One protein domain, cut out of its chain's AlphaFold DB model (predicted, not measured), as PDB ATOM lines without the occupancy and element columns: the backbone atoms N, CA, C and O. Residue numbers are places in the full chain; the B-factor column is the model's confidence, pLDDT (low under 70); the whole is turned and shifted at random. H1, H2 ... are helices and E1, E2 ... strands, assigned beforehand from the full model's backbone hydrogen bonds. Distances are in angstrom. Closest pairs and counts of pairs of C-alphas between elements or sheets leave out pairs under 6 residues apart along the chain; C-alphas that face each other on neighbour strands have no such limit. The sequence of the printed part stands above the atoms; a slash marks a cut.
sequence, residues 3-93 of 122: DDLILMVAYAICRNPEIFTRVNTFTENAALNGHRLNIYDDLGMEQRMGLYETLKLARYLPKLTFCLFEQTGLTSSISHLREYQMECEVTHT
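This is residues 3 to 93 of the 122 residues of an uncharacterized protein of Candidatus Nitrotoga fabula (UniProt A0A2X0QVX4). Two lobes sit end to end along the long axis: a larger helical one, where H2 and H4 run side by side in opposite ways with H1 set crosswise, and a smaller one, a two-stranded parallel ribbon of E1 and E2 with short helices H5 and H6. The lobes' named elements come near each other at H4 and H6. The printed part has 91 residues with six named helices and two named strands, in the order H1 H2 H3 H4 E1 H5 H6 E2, mostly helix. It is compact, with a radius of gyration of the C-alphas of 13.9 A, yet elongated, spanning 42 by 25 by 21 A.

H1, residues 3 to 13, only just touches H2, residues 17 to 26, only at the corner by their link, Tyr 11 to Ile 19 being the closest C-alphas, 6.5 A. H4, residues 45 to 57, touches H2 at a shallow tilt of 13 degrees, opposite ways; the closest C-alphas are Phe 26 and Gln 47, 6.9 A. H4 touches H1 with residues 51 to 55 alone, closest at the C-alphas of Asp 3 and Tyr 52, 6.7 A. H3, residues 39 to 42, is close to but not clearly touching H4, with the C-alphas of Ile 39 and Arg 48 closest at 7.3 A. E1, residues 64 to 68, H5, residues 73 to 77, H6, residues 79 to 83, and E2, residues 88 to 92, form a strand-helix-strand unit, two parallel neighbour strands with helices between, its crossover right-handed. N 66 and O 89 are within hydrogen-bond range at 2.8 A. Every O i to N i+4 pair is within range in H1, 5 of 6 in H2, 8 of 9 in H4 and 0 of 1 in H5 and H6, where 1 of 2 and 2 of 2 O i to N i+3 pairs are; H3 is too short for an i+4 pair.

H1 begins at C-alpha 3, (-39.795, 47.153, 41.081), and is 14.8 A long; H2 is 14.6 A and H4 18.9 A. E1 is 12.7 A and E2 13.3 A, ending at C-alpha 92, (-48.494, 30.548, 37.018).

The C-alphas of Glu 28 and Thr 93 are farthest apart, 42.4 A. The printed part has no cut; the link H2 to H3 is long, 12 residues. Residues 29 to 34, 70 to 73, 75 and 93 have pLDDT under 70.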
ATOM      1  N   ASP A   3     -40.838  46.562  40.232       88.12
ATOM      2  CA  ASP A   3     -39.795  47.153  41.081       88.12
ATOM      3  C   ASP A   3     -40.366  47.982  42.241       88.12
ATOM      4  O   ASP A   3     -39.875  47.896  43.362       88.12
ATOM      5  N   ASP A   4     -41.456  48.727  42.015       88.62
ATOM      6  CA  ASP A   4     -42.116  49.507  43.074       88.62
ATOM      7  C   ASP A   4     -42.724  48.610  44.150       88.62
ATOM      8  O   ASP A   4     -42.674  48.933  45.336       88.62
ATOM      9  N   LEU A   5     -43.287  47.470  43.739       87.38
ATOM     10  CA  LEU A   5     -43.834  46.484  44.665       87.38
ATOM     11  C   LEU A   5     -42.717  45.901  45.532       87.38
ATOM     12  O   LEU A   5     -42.859  45.838  46.752       87.38
ATOM     13  N   ILE A   6     -41.601  45.515  44.915       89.62
ATOM     14  CA  ILE A   6     -40.448  44.969  45.635       89.62
ATOM     15  C   ILE A   6     -39.865  46.028  46.574       89.62
ATOM     16  O   ILE A   6     -39.593  45.731  47.736       89.62
ATOM     17  N   LEU A   7     -39.730  47.275  46.114       91.38
ATOM     18  CA  LEU A   7     -39.227  48.382  46.921       91.38
ATOM     19  C   LEU A   7     -40.137  48.645  48.127       91.38
ATOM     20  O   LEU A   7     -39.647  48.835  49.241       91.38
ATOM     21  N   MET A   8     -41.456  48.590  47.932       89.06
ATOM     22  CA  MET A   8     -42.430  48.717  49.013       89.06
ATOM     23  C   MET A   8     -42.292  47.581  50.031       89.06
ATOM     24  O   MET A   8     -42.321  47.849  51.229       89.06
ATOM     25  N   VAL A   9     -42.111  46.333  49.592       88.88
ATOM     26  CA  VAL A   9     -41.871  45.196  50.498       88.88
ATOM     27  C   VAL A   9     -40.565  45.396  51.270       88.88
ATOM     28  O   VAL A   9     -40.558  45.313  52.499       88.88
ATOM     29  N   ALA A  10     -39.478  45.728  50.573       90.31
ATOM     30  CA  ALA A  10     -38.165  45.937  51.173       90.31
ATOM     31  C   ALA A  10     -38.174  47.057  52.223       90.31
ATOM     32  O   ALA A  10     -37.585  46.904  53.294       90.31
ATOM     33  N   TYR A  11     -38.870  48.159  51.941       88.81
ATOM     34  CA  TYR A  11     -38.981  49.304  52.837       88.81
ATOM     35  C   TYR A  11     -40.031  49.077  53.936       88.81
ATOM     36  O   TYR A  11     -39.704  49.019  55.119       88.81
ATOM     37  N   ALA A  12     -41.304  48.907  53.585       85.88
ATOM     38  CA  ALA A  12     -42.389  48.920  54.564       85.88
ATOM     39  C   ALA A  12     -42.475  47.639  55.409       85.88
ATOM     40  O   ALA A  12     -42.863  47.711  56.575       85.88
ATOM     41  N   ILE A  13     -42.125  46.480  54.838       86.81
ATOM     42  CA  ILE A  13     -42.291  45.176  55.498       86.81
ATOM     43  C   ILE A  13     -40.961  44.701  56.076       86.81
ATOM     44  O   ILE A  13     -40.849  44.488  57.281       86.81
ATOM     45  N   CYS A  14     -39.943  44.553  55.229       87.44
ATOM     46  CA  CYS A  14     -38.662  43.974  55.631       87.44
ATOM     47  C   CYS A  14     -37.772  44.956  56.393       87.44
ATOM     48  O   CYS A  14     -36.834  44.521  57.057       87.44
ATOM     49  N   ARG A  15     -38.043  46.264  56.279       87.75
ATOM     50  CA  ARG A  15     -37.203  47.338  56.823       87.75
ATOM     51  C   ARG A  15     -35.724  47.132  56.495       87.75
ATOM     52  O   ARG A  15     -34.861  47.219  57.368       87.75
ATOM     53  N   ASN A  16     -35.447  46.809  55.233       89.88
ATOM     54  CA  ASN A  16     -34.100  46.490  54.789       89.88
ATOM     55  C   ASN A  16     -33.163  47.692  55.062       89.88
ATOM     56  O   ASN A  16     -33.465  48.807  54.623       89.88
ATOM     57  N   PRO A  17     -32.040  47.491  55.778       89.06
ATOM     58  CA  PRO A  17     -31.202  48.586  56.261       89.06
ATOM     59  C   PRO A  17     -30.496  49.346  55.133       89.06
ATOM     60  O   PRO A  17     -30.304  50.556  55.245       89.06
ATOM     61  N   GLU A  18     -30.143  48.674  54.035       91.19
ATOM     62  CA  GLU A  18     -29.503  49.303  52.874       91.19
ATOM     63  C   GLU A  18     -30.486  50.254  52.183       91.19
ATOM     64  O   GLU A  18     -30.159  51.411  51.914       91.19
ATOM     65  N   ILE A  19     -31.733  49.804  52.004       90.81
ATOM     66  CA  ILE A  19     -32.815  50.623  51.446       90.81
ATOM     67  C   ILE A  19     -33.160  51.789  52.376       90.81
ATOM     68  O   ILE A  19     -33.268  52.919  51.909       90.81
ATOM     69  N   PHE A  20     -33.273  51.557  53.687       89.19
ATOM     70  CA  PHE A  20     -33.525  52.622  54.668       89.19
ATOM     71  C   PHE A  20     -32.441  53.694  54.646       89.19
ATOM     72  O   PHE A  20     -32.739  54.887  54.587       89.19
ATOM     73  N   THR A  21     -31.179  53.264  54.658       89.44
ATOM     74  CA  THR A  21     -30.030  54.169  54.587       89.44
ATOM     75  C   THR A  21     -30.101  54.997  53.312       89.44
ATOM     76  O   THR A  21     -29.959  56.216  53.364       89.44
ATOM     77  N   ARG A  22     -30.399  54.361  52.174       90.56
ATOM     78  CA  ARG A  22     -30.501  55.047  50.887       90.56
ATOM     79  C   ARG A  22     -31.663  56.042  50.842       90.56
ATOM     80  O   ARG A  22     -31.458  57.174  50.418       90.56
ATOM     81  N   VAL A  23     -32.844  55.683  51.340       89.31
ATOM     82  CA  VAL A  23     -34.000  56.596  51.428       89.31
ATOM     83  C   VAL A  23     -33.683  57.820  52.293       89.31
ATOM     84  O   VAL A  23     -34.006  58.943  51.901       89.31
ATOM     85  N   ASN A  24     -32.987  57.634  53.418       87.38
ATOM     86  CA  ASN A  24     -32.574  58.736  54.292       87.38
ATOM     87  C   ASN A  24     -31.528  59.666  53.652       87.38
ATOM     88  O   ASN A  24     -31.363  60.791  54.112       87.38
ATOM     89  N   THR A  25     -30.836  59.243  52.583       88.19
ATOM     90  CA  THR A  25     -29.983  60.164  51.803       88.19
ATOM     91  C   THR A  25     -30.776  61.097  50.887       88.19
ATOM     92  O   THR A  25     -30.246  62.122  50.470       88.19
ATOM     93  N   PHE A  26     -32.029  60.758  50.568       85.00
ATOM     94  CA  PHE A  26     -32.872  61.516  49.634       85.00
ATOM     95  C   PHE A  26     -33.956  62.332  50.319       85.00
ATOM     96  O   PHE A  26     -34.382  63.360  49.806       85.00
ATOM     97  N   THR A  27     -34.401  61.857  51.471       77.12
ATOM     98  CA  THR A  27     -35.476  62.451  52.252       77.12
ATOM     99  C   THR A  27     -34.906  62.737  53.625       77.12
ATOM    100  O   THR A  27     -34.227  61.864  54.157       77.12
ATOM    101  N   GLU A  28     -35.125  63.936  54.171       73.62
ATOM    102  CA  GLU A  28     -34.564  64.436  55.443       73.62
ATOM    103  C   GLU A  28     -34.919  63.538  56.651       73.62
ATOM    104  O   GLU A  28     -35.712  63.889  57.522       73.62
ATOM    105  N   ASN A  29     -34.350  62.336  56.702       67.00
ATOM    106  CA  ASN A  29     -34.668  61.265  57.636       67.00
ATOM    107  C   ASN A  29     -36.147  60.834  57.654       67.00
ATOM    108  O   ASN A  29     -36.662  60.439  58.705       67.00
ATOM    109  N   ALA A  30     -36.848  60.851  56.512       66.44
ATOM    110  CA  ALA A  30     -38.269  60.475  56.465       66.44
ATOM    111  C   ALA A  30     -38.533  59.056  57.004       66.44
ATOM    112  O   ALA A  30     -39.558  58.828  57.654       66.44
ATOM    113  N   ALA A  31     -37.582  58.131  56.828       61.88
ATOM    114  CA  ALA A  31     -37.698  56.767  57.335       61.88
ATOM    115  C   ALA A  31     -37.576  56.672  58.868       61.88
ATOM    116  O   ALA A  31     -38.122  55.748  59.472       61.88
ATOM    117  N   LEU A  32     -36.892  57.627  59.505       64.50
ATOM    118  CA  LEU A  32     -36.758  57.714  60.966       64.50
ATOM    119  C   LEU A  32     -37.915  58.491  61.603       64.50
ATOM    120  O   LEU A  32     -38.322  58.181  62.720       64.50
ATOM    121  N   ASN A  33     -38.484  59.452  60.875       68.38
ATOM    122  CA  ASN A  33     -39.575  60.302  61.355       68.38
ATOM    123  C   ASN A  33     -40.964  59.646  61.227       68.38
ATOM    124  O   ASN A  33     -41.976  60.275  61.530       68.38
ATOM    125  N   GLY A  34     -41.036  58.394  60.757       65.56
ATOM    126  CA  GLY A  34     -42.300  57.681  60.546       65.56
ATOM    127  C   GLY A  34     -43.162  58.291  59.439       65.56
ATOM    128  O   GLY A  34     -44.366  58.034  59.384       65.56
ATOM    129  N   HIS A  35     -42.566  59.108  58.566       70.12
ATOM    130  CA  HIS A  35     -43.283  59.723  57.464       70.12
ATOM    131  C   HIS A  35     -43.576  58.671  56.396       70.12
ATOM    132  O   HIS A  35     -42.724  57.849  56.039       70.12
ATOM    133  N   ARG A  36     -44.811  58.672  55.891       76.31
ATOM    134  CA  ARG A  36     -45.202  57.774  54.810       76.31
ATOM    135  C   ARG A  36     -44.593  58.300  53.516       76.31
ATOM    136  O   ARG A  36     -45.089  59.274  52.973       76.31
ATOM    137  N   LEU A  37     -43.552  57.625  53.043       82.44
ATOM    138  CA  LEU A  37     -42.908  57.928  51.771       82.44
ATOM    139  C   LEU A  37     -43.841  57.569  50.607       82.44
ATOM    140  O   LEU A  37     -44.230  56.405  50.455       82.44
ATOM    141  N   ASN A  38     -44.171  58.548  49.777       85.38
ATOM    142  CA  ASN A  38     -44.800  58.351  48.485       85.38
ATOM    143  C   ASN A  38     -43.738  58.418  47.379       85.38
ATOM    144  O   ASN A  38     -43.226  59.480  47.049       85.38
ATOM    145  N   ILE A  39     -43.422  57.263  46.784       84.44
ATOM    146  CA  ILE A  39     -42.305  57.091  45.837       84.44
ATOM    147  C   ILE A  39     -42.343  58.104  44.681       84.44
ATOM    148  O   ILE A  39     -41.291  58.556  44.237       84.44
ATOM    149  N   TYR A  40     -43.522  58.450  44.165       87.25
ATOM    150  CA  TYR A  40     -43.612  59.313  42.984       87.25
ATOM    151  C   TYR A  40     -43.637  60.804  43.295       87.25
ATOM    152  O   TYR A  40     -43.156  61.582  42.470       87.25
ATOM    153  N   ASP A  41     -44.157  61.168  44.465       87.69
ATOM    154  CA  ASP A  41     -44.304  62.562  44.883       87.69
ATOM    155  C   ASP A  41     -43.058  63.047  45.635       87.69
ATOM    156  O   ASP A  41     -42.614  64.174  45.431       87.69
ATOM    157  N   ASP A  42     -42.457  62.175  46.451       86.00
ATOM    158  CA  ASP A  42     -41.353  62.536  47.347       86.00
ATOM    159  C   ASP A  42     -39.971  62.306  46.727       86.00
ATOM    160  O   ASP A  42     -38.980  62.845  47.219       86.00
ATOM    161  N   LEU A  43     -39.876  61.487  45.672       89.06
ATOM    162  CA  LEU A  43     -38.600  61.141  45.045       89.06
ATOM    163  C   LEU A  43     -38.571  61.530  43.573       89.06
ATOM    164  O   LEU A  43     -39.440  61.147  42.789       89.06
ATOM    165  N   GLY A  44     -37.499  62.206  43.166       90.69
ATOM    166  CA  GLY A  44     -37.192  62.454  41.762       90.69
ATOM    167  C   GLY A  44     -36.841  61.169  41.002       90.69
ATOM    168  O   GLY A  44     -36.508  60.137  41.586       90.69
ATOM    169  N   MET A  45     -36.872  61.229  39.667       91.75
ATOM    170  CA  MET A  45     -36.576  60.070  38.811       91.75
ATOM    171  C   MET A  45     -35.197  59.453  39.095       91.75
ATOM    172  O   MET A  45     -35.099  58.237  39.234       91.75
ATOM    173  N   GLU A  46     -34.156  60.274  39.238       92.19
ATOM    174  CA  GLU A  46     -32.797  59.797  39.532       92.19
ATOM    175  C   GLU A  46     -32.707  59.092  40.892       92.19
ATOM    176  O   GLU A  46     -32.060  58.053  41.019       92.19
ATOM    177  N   GLN A  47     -33.408  59.612  41.902       92.25
ATOM    178  CA  GLN A  47     -33.453  59.018  43.240       92.25
ATOM    179  C   GLN A  47     -34.160  57.659  43.210       92.25
ATOM    180  O   GLN A  47     -33.664  56.694  43.795       92.25
ATOM    181  N   ARG A  48     -35.274  57.552  42.472       92.06
ATOM    182  CA  ARG A  48     -35.985  56.281  42.261       92.06
ATOM    183  C   ARG A  48     -35.107  55.252  41.557       92.06
ATOM    184  O   ARG A  48     -34.987  54.132  42.042       92.06
ATOM    185  N   MET A  49     -34.437  55.641  40.473       92.12
ATOM    186  CA  MET A  49     -33.491  54.759  39.783       92.12
ATOM    187  C   MET A  49     -32.371  54.292  40.717       92.12
ATOM    188  O   MET A  49     -32.062  53.104  40.763       92.12
ATOM    189  N   GLY A  50     -31.822  55.198  41.530       92.81
ATOM    190  CA  GLY A  50     -30.823  54.853  42.540       92.81
ATOM    191  C   GLY A  50     -31.328  53.858  43.591       92.81
ATOM    192  O   GLY A  50     -30.551  53.018  44.048       92.81
ATOM    193  N   LEU A  51     -32.611  53.920  43.968       92.81
ATOM    194  CA  LEU A  51     -33.228  52.930  44.855       92.81
ATOM    195  C   LEU A  51     -33.393  51.576  44.173       92.81
ATOM    196  O   LEU A  51     -33.064  50.571  44.797       92.81
ATOM    197  N   TYR A  52     -33.846  51.528  42.919       92.62
ATOM    198  CA  TYR A  52     -33.996  50.260  42.195       92.62
ATOM    199  C   TYR A  52     -32.651  49.548  42.013       92.62
ATOM    200  O   TYR A  52     -32.556  48.350  42.257       92.62
ATOM    201  N   GLU A  53     -31.585  50.279  41.686       92.81
ATOM    202  CA  GLU A  53     -30.238  49.697  41.597       92.81
ATOM    203  C   GLU A  53     -29.738  49.182  42.955       92.81
ATOM    204  O   GLU A  53     -29.150  48.105  43.041       92.81
ATOM    205  N   THR A  54     -30.041  49.896  44.045       92.69
ATOM    206  CA  THR A  54     -29.733  49.412  45.404       92.69
ATOM    207  C   THR A  54     -30.516  48.133  45.719       92.69
ATOM    208  O   THR A  54     -29.973  47.186  46.281       92.69
ATOM    209  N   LEU A  55     -31.786  48.079  45.318       91.69
ATOM    210  CA  LEU A  55     -32.684  46.952  45.553       91.69
ATOM    211  C   LEU A  55     -32.240  45.678  44.827       91.69
ATOM    212  O   LEU A  55     -32.313  44.599  45.412       91.69
ATOM    213  N   LYS A  56     -31.725  45.794  43.598       91.19
ATOM    214  CA  LYS A  56     -31.165  44.658  42.842       91.19
ATOM    215  C   LYS A  56     -29.982  44.004  43.558       91.19
ATOM    216  O   LYS A  56     -29.809  42.789  43.493       91.19
ATOM    217  N   LEU A  57     -29.178  44.807  44.257       91.31
ATOM    218  CA  LEU A  57     -27.971  44.360  44.956       91.31
ATOM    219  C   LEU A  57     -28.223  43.931  46.409       91.31
ATOM    220  O   LEU A  57     -27.318  43.375  47.034       91.31
ATOM    221  N   ALA A  58     -29.425  44.163  46.940       88.50
ATOM    222  CA  ALA A  58     -29.750  43.885  48.331       88.50
ATOM    223  C   ALA A  58     -29.706  42.376  48.625       88.50
ATOM    224  O   ALA A  58     -30.459  41.582  48.060       88.50
ATOM    225  N   ARG A  59     -28.835  41.973  49.559       76.31
ATOM    226  CA  ARG A  59     -28.584  40.552  49.883       76.31
ATOM    227  C   ARG A  59     -29.519  39.962  50.936       76.31
ATOM    228  O   ARG A  59     -29.596  38.747  51.077       76.31
ATOM    229  N   TYR A  60     -30.221  40.816  51.676       75.94
ATOM    230  CA  TYR A  60     -31.069  40.426  52.806       75.94
ATOM    231  C   TYR A  60     -32.534  40.753  52.529       75.94
ATOM    232  O   TYR A  60     -33.160  41.549  53.236       75.94
ATOM    233  N   LEU A  61     -33.070  40.161  51.466       82.44
ATOM    234  CA  LEU A  61     -34.501  40.159  51.197       82.44
ATOM    235  C   LEU A  61     -35.037  38.732  51.329       82.44
ATOM    236  O   LEU A  61     -34.339  37.780  50.973       82.44
ATOM    237  N   PRO A  62     -36.251  38.561  51.878       84.38
ATOM    238  CA  PRO A  62     -36.894  37.260  51.886       84.38
ATOM    239  C   PRO A  62     -37.114  36.793  50.448       84.38
ATOM    240  O   PRO A  62     -37.292  37.609  49.542       84.38
ATOM    241  N   LYS A  63     -37.160  35.472  50.258       88.12
ATOM    242  CA  LYS A  63     -37.603  34.888  48.995       88.12
ATOM    243  C   LYS A  63     -38.962  35.474  48.611       88.12
ATOM    244  O   LYS A  63     -39.893  35.452  49.420       88.12
ATOM    245  N   LEU A  64     -39.074  35.968  47.382       86.12
ATOM    246  CA  LEU A  64     -40.330  36.490  46.854       86.12
ATOM    247  C   LEU A  64     -40.972  35.471  45.923       86.12
ATOM    248  O   LEU A  64     -40.342  34.981  44.988       86.12
ATOM    249  N   THR A  65     -42.249  35.187  46.160       85.56
ATOM    250  CA  THR A  65     -43.056  34.344  45.280       85.56
ATOM    251  C   THR A  65     -44.115  35.194  44.598       85.56
ATOM    252  O   THR A  65     -44.963  35.799  45.255       85.56
ATOM    253  N   PHE A  66     -44.079  35.223  43.270       82.94
ATOM    254  CA  PHE A  66     -45.057  35.903  42.432       82.94
ATOM    255  C   PHE A  66     -46.016  34.866  41.851       82.94
ATOM    256  O   PHE A  66     -45.586  33.882  41.253       82.94
ATOM    257  N   CYS A  67     -47.317  35.088  42.019       83.62
ATOM    258  CA  CYS A  67     -48.353  34.298  41.361       83.62
ATOM    259  C   CYS A  67     -48.940  35.123  40.216       83.62
ATOM    260  O   CYS A  67     -49.583  36.150  40.451       83.62
ATOM    261  N   LEU A  68     -48.673  34.704  38.983       79.19
ATOM    262  CA  LEU A  68     -49.142  35.385  37.785       79.19
ATOM    263  C   LEU A  68     -50.399  34.735  37.251       79.19
ATOM    264  O   LEU A  68     -50.427  33.543  36.939       79.19
ATOM    265  N   PHE A  69     -51.405  35.575  37.067       76.44
ATOM    266  CA  PHE A  69     -52.596  35.220  36.326       76.44
ATOM    267  C   PHE A  69     -52.321  35.349  34.827       76.44
ATOM    268  O   PHE A  69     -51.606  36.260  34.383       76.44
ATOM    269  N   GLU A  70     -52.887  34.432  34.044       68.00
ATOM    270  CA  GLU A  70     -52.836  34.509  32.586       68.00
ATOM    271  C   GLU A  70     -53.422  35.838  32.087       68.00
ATOM    272  O   GLU A  70     -54.277  36.444  32.732       68.00
ATOM    273  N   GLN A  71     -52.935  36.307  30.932       68.00
ATOM    274  CA  GLN A  71     -53.323  37.581  30.302       68.00
ATOM    275  C   GLN A  71     -52.920  38.851  31.073       68.00
ATOM    276  O   GLN A  71     -53.284  39.958  30.673       68.00
ATOM    277  N   THR A  72     -52.123  38.741  32.138       67.81
ATOM    278  CA  THR A  72     -51.557  39.931  32.781       67.81
ATOM    279  C   THR A  72     -50.407  40.509  31.950       67.81
ATOM    280  O   THR A  72     -49.486  39.807  31.520       67.81
ATOM    281  N   GLY A  73     -50.409  41.834  31.777       69.88
ATOM    282  CA  GLY A  73     -49.297  42.571  31.155       69.88
ATOM    283  C   GLY A  73     -47.990  42.526  31.959       69.88
ATOM    284  O   GLY A  73     -46.972  43.033  31.505       69.88
ATOM    285  N   LEU A  74     -48.000  41.911  33.146       70.88
ATOM    286  CA  LEU A  74     -46.839  41.761  34.023       70.88
ATOM    287  C   LEU A  74     -45.857  40.692  33.534       70.88
ATOM    288  O   LEU A  74     -44.700  40.716  33.934       70.88
ATOM    289  N   THR A  75     -46.282  39.800  32.638       68.94
ATOM    290  CA  THR A  75     -45.440  38.719  32.103       68.94
ATOM    291  C   THR A  75     -44.155  39.249  31.448       68.94
ATOM    292  O   THR A  75     -43.081  38.680  31.625       68.94
ATOM    293  N   SER A  76     -44.234  40.390  30.751       72.25
ATOM    294  CA  SER A  76     -43.070  41.062  30.148       72.25
ATOM    295  C   SER A  76     -42.155  41.737  31.175       72.25
ATOM    296  O   SER A  76     -40.984  41.969  30.897       72.25
ATOM    297  N   SER A  77     -42.677  42.036  32.365       73.75
ATOM    298  CA  SER A  77     -41.976  42.737  33.443       73.75
ATOM    299  C   SER A  77     -41.304  41.780  34.428       73.75
ATOM    300  O   SER A  77     -40.875  42.211  35.480       73.75
ATOM    301  N   ILE A  78     -41.254  40.479  34.153       78.69
ATOM    302  CA  ILE A  78     -40.766  39.486  35.127       78.69
ATOM    303  C   ILE A  78     -39.408  38.917  34.756       78.69
ATOM    304  O   ILE A  78     -38.669  38.449  35.618       78.69
ATOM    305  N   SER A  79     -39.021  39.033  33.490       79.56
ATOM    306  CA  SER A  79     -37.679  38.686  33.029       79.56
ATOM    307  C   SER A  79     -36.584  39.456  33.777       79.56
ATOM    308  O   SER A  79     -35.548  38.866  34.079       79.56
ATOM    309  N   HIS A  80     -36.826  40.722  34.139       82.75
ATOM    310  CA  HIS A  80     -35.855  41.542  34.872       82.75
ATOM    311  C   HIS A  80     -35.646  41.089  36.325       82.75
ATOM    312  O   HIS A  80     -34.660  41.480  36.942       82.75
ATOM    313  N   LEU A  81     -36.519  40.239  36.890       84.19
ATOM    314  CA  LEU A  81     -36.323  39.716  38.251       84.19
ATOM    315  C   LEU A  81     -35.025  38.908  38.378       84.19
ATOM    316  O   LEU A  81     -34.478  38.799  39.468       84.19
ATOM    317  N   ARG A  82     -34.491  38.394  37.261       83.38
ATOM    318  CA  ARG A  82     -33.191  37.708  37.217       83.38
ATOM    319  C   ARG A  82     -32.006  38.616  37.559       83.38
ATOM    320  O   ARG A  82     -30.927  38.108  37.839       83.38
ATOM    321  N   GLU A  83     -32.181  39.934  37.495       87.25
ATOM    322  CA  GLU A  83     -31.142  40.909  37.844       87.25
ATOM    323  C   GLU A  83     -30.986  41.081  39.361       87.25
ATOM    324  O   GLU A  83     -29.993  41.644  39.821       87.25
ATOM    325  N   TYR A  84     -31.956  40.608  40.143       87.81
ATOM    326  CA  TYR A  84     -31.944  40.723  41.592       87.81
ATOM    327  C   TYR A  84     -31.111  39.604  42.225       87.81
ATOM    328  O   TYR A  84     -31.202  38.443  41.832       87.81
ATOM    329  N   GLN A  85     -30.335  39.932  43.261       87.69
ATOM    330  CA  GLN A  85     -29.565  38.936  44.024       87.69
ATOM    331  C   GLN A  85     -30.429  38.081  44.968       87.69
ATOM    332  O   GLN A  85     -29.934  37.099  45.522       87.69
ATOM    333  N   MET A  86     -31.699  38.441  45.171       85.06
ATOM    334  CA  MET A  86     -32.638  37.676  45.994       85.06
ATOM    335  C   MET A  86     -33.310  36.544  45.212       85.06
ATOM    336  O   MET A  86     -33.557  36.647  44.011       85.06
ATOM    337  N   GLU A  87     -33.674  35.475  45.918       85.69
ATOM    338  CA  GLU A  87     -34.405  34.361  45.320       85.69
ATOM    339  C   GLU A  87     -35.832  34.791  44.950       85.69
ATOM    340  O   GLU A  87     -36.620  35.202  45.806       85.69
ATOM    341  N   CYS A  88     -36.169  34.670  43.665       84.56
ATOM    342  CA  CYS A  88     -37.501  34.946  43.141       84.56
ATOM    343  C   CYS A  88     -38.084  33.679  42.517       84.56
ATOM    344  O   CYS A  88     -37.463  33.053  41.660       84.56
ATOM    345  N   GLU A  89     -39.301  33.324  42.915       85.25
ATOM    346  CA  GLU A  89     -40.061  32.231  42.321       85.25
ATOM    347  C   GLU A  89     -41.304  32.788  41.638       85.25
ATOM    348  O   GLU A  89     -42.075  33.545  42.226       85.25
ATOM    349  N   VAL A  90     -41.502  32.409  40.381       81.94
ATOM    350  CA  VAL A  90     -42.654  32.829  39.593       81.94
ATOM    351  C   VAL A  90     -43.500  31.599  39.331       81.94
ATOM    352  O   VAL A  90     -43.053  30.639  38.711       81.94
ATOM    353  N   THR A  91     -44.731  31.639  39.816       82.19
ATOM    354  CA  THR A  91     -45.723  30.588  39.625       82.19
ATOM    355  C   THR A  91     -46.830  31.111  38.723       82.19
ATOM    356  O   THR A  91     -47.222  32.276  38.808       82.19
ATOM    357  N   HIS A  92     -47.329  30.252  37.842       73.31
ATOM    358  CA  HIS A  92     -48.494  30.548  37.018       73.31
ATOM    359  C   HIS A  92     -49.728  29.914  37.643       73.31
ATOM    360  O   HIS A  92     -49.673  28.797  38.165       73.31
ATOM    361  N   THR A  93     -50.858  30.613  37.589       68.50
ATOM    362  CA  THR A  93     -52.120  30.022  38.019       68.50
ATOM    363  C   THR A  93     -52.537  28.902  37.080       68.50
ATOM    364  O   THR A  93     -52.738  29.130  35.894       68.50
TER     365      THR A  93